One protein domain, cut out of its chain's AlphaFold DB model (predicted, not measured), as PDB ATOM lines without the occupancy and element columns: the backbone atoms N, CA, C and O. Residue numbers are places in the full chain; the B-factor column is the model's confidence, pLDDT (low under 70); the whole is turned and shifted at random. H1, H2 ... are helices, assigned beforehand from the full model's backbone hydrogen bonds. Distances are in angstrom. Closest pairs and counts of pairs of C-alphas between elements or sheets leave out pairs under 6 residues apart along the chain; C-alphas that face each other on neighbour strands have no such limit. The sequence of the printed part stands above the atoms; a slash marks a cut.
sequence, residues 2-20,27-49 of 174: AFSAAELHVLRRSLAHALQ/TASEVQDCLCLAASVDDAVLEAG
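AT A GLANCE: This is residues 2 to 20 and 27 to 49 of the 174 residues of an uncharacterized protein of Streptomyces sp. WAC07061 (UniProt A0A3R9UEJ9). Two helices cross steeply as a lopsided X: H1 crosses the longer H2 at residues 33 to 37 of H2, and residues 15 to 20 stick out free. The printed part has 42 residues, with H1 and then H2 along the chain and no named strand; the class is all helix. It is only just loose, close to compact, with a radius of gyration of the C-alphas of 11.0 A, and an elongated outline of 33 by 18 by 17 A.

IN THESE COORDINATES: H1, residues 5 to 19, begins at C-alpha 5 (15.567, 36.922, -8.802) and measures 20.8 A. H2, residues 28 to 49, measures 31.6 A and ends at C-alpha 49 (-6.438, 28.294, -10.054).

HOW THE PARTS SIT: H1 and H2 touch, H2 with residues 33 to 37 alone; their closest C-alphas, those of Glu 7 and Leu 37, are 6.3 A apart. They run opposite ways at a steep tilt of 66 degrees. In H1 and H2 every O i to N i+4 pair is within hydrogen-bond range.

THE WHOLE: The C-alphas farthest apart, those of Gln 20 and Gly 49, are 33.8 A apart. Residues 21 to 26 are not printed; C-alphas 20 and 27 are 16.3 A apart across this cut. The mean pLDDT of the printed part is 92.1, and no printed residue is under 70.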
ATOM      1  N   ALA A   2       7.944  29.895 -10.652       78.44
ATOM      2  CA  ALA A   2       8.947  30.341  -9.690       78.44
ATOM      3  C   ALA A   2       9.129  31.857  -9.822       78.44
ATOM      4  O   ALA A   2       9.086  32.373 -10.937       78.44
ATOM      5  N   PHE A   3       9.326  32.545  -8.699       84.56
ATOM      6  CA  PHE A   3       9.662  33.968  -8.691       84.56
ATOM      7  C   PHE A   3      11.020  34.203  -9.352       84.56
ATOM      8  O   PHE A   3      11.968  33.438  -9.149       84.56
ATOM      9  N   SER A   4      11.129  35.293 -10.103       90.12
ATOM     10  CA  SER A   4      12.405  35.770 -10.620       90.12
ATOM     11  C   SER A   4      13.309  36.280  -9.492       90.12
ATOM     12  O   SER A   4      12.861  36.640  -8.401       90.12
ATOM     13  N   ALA A   5      14.614  36.367  -9.762       93.00
ATOM     14  CA  ALA A   5      15.567  36.922  -8.802       93.00
ATOM     15  C   ALA A   5      15.231  38.377  -8.411       93.00
ATOM     16  O   ALA A   5      15.429  38.760  -7.258       93.00
ATOM     17  N   ALA A   6      14.691  39.166  -9.347       91.88
ATOM     18  CA  ALA A   6      14.266  40.541  -9.097       91.88
ATOM     19  C   ALA A   6      13.072  40.595  -8.132       91.88
ATOM     20  O   ALA A   6      13.121  41.304  -7.130       91.88
ATOM     21  N   GLU A   7      12.042  39.782  -8.371       92.75
ATOM     22  CA  GLU A   7      10.869  39.689  -7.493       92.75
ATOM     23  C   GLU A   7      11.244  39.215  -6.085       92.75
ATOM     24  O   GLU A   7      10.783  39.779  -5.092       92.75
ATOM     25  N   LEU A   8      12.151  38.236  -5.974       94.56
ATOM     26  CA  LEU A   8      12.665  37.780  -4.679       94.56
ATOM     27  C   LEU A   8      13.456  38.870  -3.949       94.56
ATOM     28  O   LEU A   8      13.393  38.960  -2.721       94.56
ATOM     29  N   HIS A   9      14.193  39.704  -4.682       94.00
ATOM     30  CA  HIS A   9      14.898  40.834  -4.094       94.00
ATOM     31  C   HIS A   9      13.920  41.877  -3.539       94.00
ATOM     32  O   HIS A   9      14.074  42.307  -2.393       94.00
ATOM     33  N   VAL A  10      12.878  42.223  -4.306       95.06
ATOM     34  CA  VAL A  10      11.806  43.132  -3.866       95.06
ATOM     35  C   VAL A  10      11.115  42.584  -2.617       95.06
ATOM     36  O   VAL A  10      11.003  43.307  -1.628       95.06
ATOM     37  N   LEU A  11      10.741  41.299  -2.614       93.94
ATOM     38  CA  LEU A  11      10.108  40.636  -1.470       93.94
ATOM     39  C   LEU A  11      11.000  40.639  -0.223       93.94
ATOM     40  O   LEU A  11      10.546  40.928   0.881       93.94
ATOM     41  N   ARG A  12      12.288  40.319  -0.378       93.50
ATOM     42  CA  ARG A  12      13.235  40.318   0.742       93.50
ATOM     43  C   ARG A  12      13.382  41.716   1.339       93.50
ATOM     44  O   ARG A  12      13.434  41.847   2.560       93.50
ATOM     45  N   ARG A  13      13.466  42.745   0.493       91.50
ATOM     46  CA  ARG A  13      13.585  44.135   0.941       91.50
ATOM     47  C   ARG A  13      12.317  44.607   1.651       91.50
ATOM     48  O   ARG A  13      12.429  45.195   2.723       91.50
ATOM     49  N   SER A  14      11.135  44.329   1.100       89.75
ATOM     50  CA  SER A  14       9.863  44.718   1.722       89.75
ATOM     51  C   SER A  14       9.648  44.012   3.065       89.75
ATOM     52  O   SER A  14       9.270  44.654   4.041       89.75
ATOM     53  N   LEU A  15       9.993  42.723   3.159       90.38
ATOM     54  CA  LEU A  15       9.987  41.983   4.424       90.38
ATOM     55  C   LEU A  15      10.981  42.550   5.438       90.38
ATOM     56  O   LEU A  15      10.642  42.675   6.611       90.38
ATOM     57  N   ALA A  16      12.196  42.903   5.012       90.56
ATOM     58  CA  ALA A  16      13.173  43.537   5.891       90.56
ATOM     59  C   ALA A  16      12.618  44.853   6.461       90.56
ATOM     60  O   ALA A  16      12.603  45.029   7.677       90.56
ATOM     61  N   HIS A  17      12.060  45.710   5.601       87.81
ATOM     62  CA  HIS A  17      11.427  46.966   6.009       87.81
ATOM     63  C   HIS A  17      10.302  46.746   7.035       87.81
ATOM     64  O   HIS A  17      10.324  47.359   8.105       87.81
ATOM     65  N   ALA A  18       9.399  45.792   6.771       88.19
ATOM     66  CA  ALA A  18       8.291  45.448   7.663       88.19
ATOM     67  C   ALA A  18       8.754  44.892   9.023       88.19
ATOM     68  O   ALA A  18       8.187  45.234  10.059       88.19
ATOM     69  N   LEU A  19       9.789  44.044   9.039       89.75
ATOM     70  CA  LEU A  19      10.292  43.408  10.261       89.75
ATOM     71  C   LEU A  19      11.169  44.337  11.106       89.75
ATOM     72  O   LEU A  19      11.173  44.225  12.330       89.75
ATOM     73  N   GLN A  20      11.915  45.252  10.483       83.00
ATOM     74  CA  GLN A  20      12.802  46.175  11.200       83.00
ATOM     75  C   GLN A  20      12.071  47.355  11.847       83.00
ATOM     76  O   GLN A  20      12.726  48.170  12.490       83.00
ATOM     77  N   THR A  27      10.270  54.768  -0.602       90.69
ATOM     78  CA  THR A  27      10.258  55.700  -1.734       90.69
ATOM     79  C   THR A  27       9.167  55.314  -2.737       90.69
ATOM     80  O   THR A  27       8.719  54.166  -2.788       90.69
ATOM     81  N   ALA A  28       8.755  56.255  -3.592       92.88
ATOM     82  CA  ALA A  28       7.722  56.001  -4.601       92.88
ATOM     83  C   ALA A  28       8.064  54.822  -5.535       92.88
ATOM     84  O   ALA A  28       7.181  54.038  -5.875       92.88
ATOM     85  N   SER A  29       9.342  54.652  -5.897       91.62
ATOM     86  CA  SER A  29       9.793  53.510  -6.706       91.62
ATOM     87  C   SER A  29       9.619  52.187  -5.967       91.62
ATOM     88  O   SER A  29       9.213  51.201  -6.561       91.62
ATOM     89  N   GLU A  30       9.892  52.159  -4.665       91.06
ATOM     90  CA  GLU A  30       9.794  50.936  -3.862       91.06
ATOM     91  C   GLU A  30       8.350  50.514  -3.645       91.06
ATOM     92  O   GLU A  30       8.038  49.324  -3.670       91.06
ATOM     93  N   VAL A  31       7.464  51.496  -3.461       93.12
ATOM     94  CA  VAL A  31       6.022  51.260  -3.432       93.12
ATOM     95  C   VAL A  31       5.566  50.692  -4.774       93.12
ATOM     96  O   VAL A  31       4.862  49.685  -4.789       93.12
ATOM     97  N   GLN A  32       6.014  51.271  -5.892       94.81
ATOM     98  CA  GLN A  32       5.679  50.767  -7.222       94.81
ATOM     99  C   GLN A  32       6.188  49.335  -7.443       94.81
ATOM    100  O   GLN A  32       5.424  48.499  -7.921       94.81
ATOM    101  N   ASP A  33       7.423  49.019  -7.039       94.44
ATOM    102  CA  ASP A  33       7.978  47.661  -7.116       94.44
ATOM    103  C   ASP A  33       7.121  46.658  -6.326       94.44
ATOM    104  O   ASP A  33       6.856  45.552  -6.796       94.44
ATOM    105  N   CYS A  34       6.662  47.043  -5.129       93.69
ATOM    106  CA  CYS A  34       5.800  46.199  -4.302       93.69
ATOM    107  C   CYS A  34       4.420  45.986  -4.937       93.69
ATOM    108  O   CYS A  34       3.893  44.878  -4.872       93.69
ATOM    109  N   LEU A  35       3.842  47.017  -5.561       95.50
ATOM    110  CA  LEU A  35       2.569  46.901  -6.277       95.50
ATOM    111  C   LEU A  35       2.693  46.002  -7.511       95.50
ATOM    112  O   LEU A  35       1.829  45.159  -7.736       95.50
ATOM    113  N   CYS A  36       3.783  46.126  -8.272       94.50
ATOM    114  CA  CYS A  36       4.067  45.230  -9.393       94.50
ATOM    115  C   CYS A  36       4.237  43.780  -8.918       94.50
ATOM    116  O   CYS A  36       3.655  42.874  -9.505       94.50
ATOM    117  N   LEU A  37       4.978  43.558  -7.826       95.25
ATOM    118  CA  LEU A  37       5.128  42.229  -7.235       95.25
ATOM    119  C   LEU A  37       3.780  41.651  -6.778       95.25
ATOM    120  O   LEU A  37       3.524  40.470  -6.999       95.25
ATOM    121  N   ALA A  38       2.919  42.461  -6.156       95.06
ATOM    122  CA  ALA A  38       1.584  42.029  -5.748       95.06
ATOM    123  C   ALA A  38       0.739  41.599  -6.958       95.06
ATOM    124  O   ALA A  38       0.161  40.516  -6.931       95.06
ATOM    125  N   ALA A  39       0.762  42.374  -8.047       94.44
ATOM    126  CA  ALA A  39       0.085  42.011  -9.291       94.44
ATOM    127  C   ALA A  39       0.618  40.690  -9.881       94.44
ATOM    128  O   ALA A  39      -0.177  39.811 -10.206       94.44
ATOM    129  N   SER A  40       1.944  40.490  -9.928       93.75
ATOM    130  CA  SER A  40       2.540  39.212 -10.359       93.75
ATOM    131  C   SER A  40       2.066  38.027  -9.505       93.75
ATOM    132  O   SER A  40       1.862  36.925 -10.019       93.75
ATOM    133  N   VAL A  41       1.912  38.226  -8.191       95.12
ATOM    134  CA  VAL A  41       1.408  37.190  -7.274       95.12
ATOM    135  C   VAL A  41      -0.058  36.882  -7.559       95.12
ATOM    136  O   VAL A  41      -0.411  35.705  -7.642       95.12
ATOM    137  N   ASP A  42      -0.894  37.900  -7.738       94.75
ATOM    138  CA  ASP A  42      -2.314  37.724  -8.046       94.75
ATOM    139  C   ASP A  42      -2.505  36.979  -9.377       94.75
ATOM    140  O   ASP A  42      -3.260  36.004  -9.441       94.75
ATOM    141  N   ASP A  43      -1.743  37.345 -10.409       94.81
ATOM    142  CA  ASP A  43      -1.737  36.647 -11.698       94.81
ATOM    143  C   ASP A  43      -1.304  35.182 -11.550       94.81
ATOM    144  O   ASP A  43      -1.938  34.272 -12.097       94.81
ATOM    145  N   ALA A  44      -0.258  34.922 -10.760       93.00
ATOM    146  CA  ALA A  44       0.201  33.565 -10.483       93.00
ATOM    147  C   ALA A  44      -0.853  32.736  -9.727       93.00
ATOM    148  O   ALA A  44      -1.002  31.543 -10.003       93.00
ATOM    149  N   VAL A  45      -1.601  33.346  -8.801       93.12
ATOM    150  CA  VAL A  45      -2.705  32.695  -8.079       93.12
ATOM    151  C   VAL A  45      -3.855  32.363  -9.028       93.12
ATOM    152  O   VAL A  45      -4.381  31.247  -8.977       93.12
ATOM    153  N   LEU A  46      -4.225  33.282  -9.923       95.00
ATOM    154  CA  LEU A  46      -5.271  33.055 -10.921       95.00
ATOM    155  C   LEU A  46      -4.892  31.936 -11.899       95.00
ATOM    156  O   LEU A  46      -5.707  31.048 -12.164       95.00
ATOM    157  N   GLU A  47      -3.657  31.935 -12.405       95.56
ATOM    158  CA  GLU A  47      -3.161  30.872 -13.285       95.56
ATOM    159  C   GLU A  47      -3.099  29.526 -12.554       95.56
ATOM    160  O   GLU A  47      -3.566  28.515 -13.077       95.56
ATOM    161  N   ALA A  48      -2.606  29.499 -11.312       90.06
ATOM    162  CA  ALA A  48      -2.612  28.285 -10.500       90.06
ATOM    163  C   ALA A  48      -4.038  27.753 -10.284       90.06
ATOM    164  O   ALA A  48      -4.253  26.541 -10.323       90.06
ATOM    165  N   GLY A  49      -5.020  28.642 -10.107       91.75
ATOM    166  CA  GLY A  49      -6.438  28.294 -10.054       91.75
ATOM    167  C   GLY A  49      -6.937  27.645 -11.349       91.75
ATOM    168  O   GLY A  49      -7.574  26.593 -11.290       91.75
TER     169      GLY A  49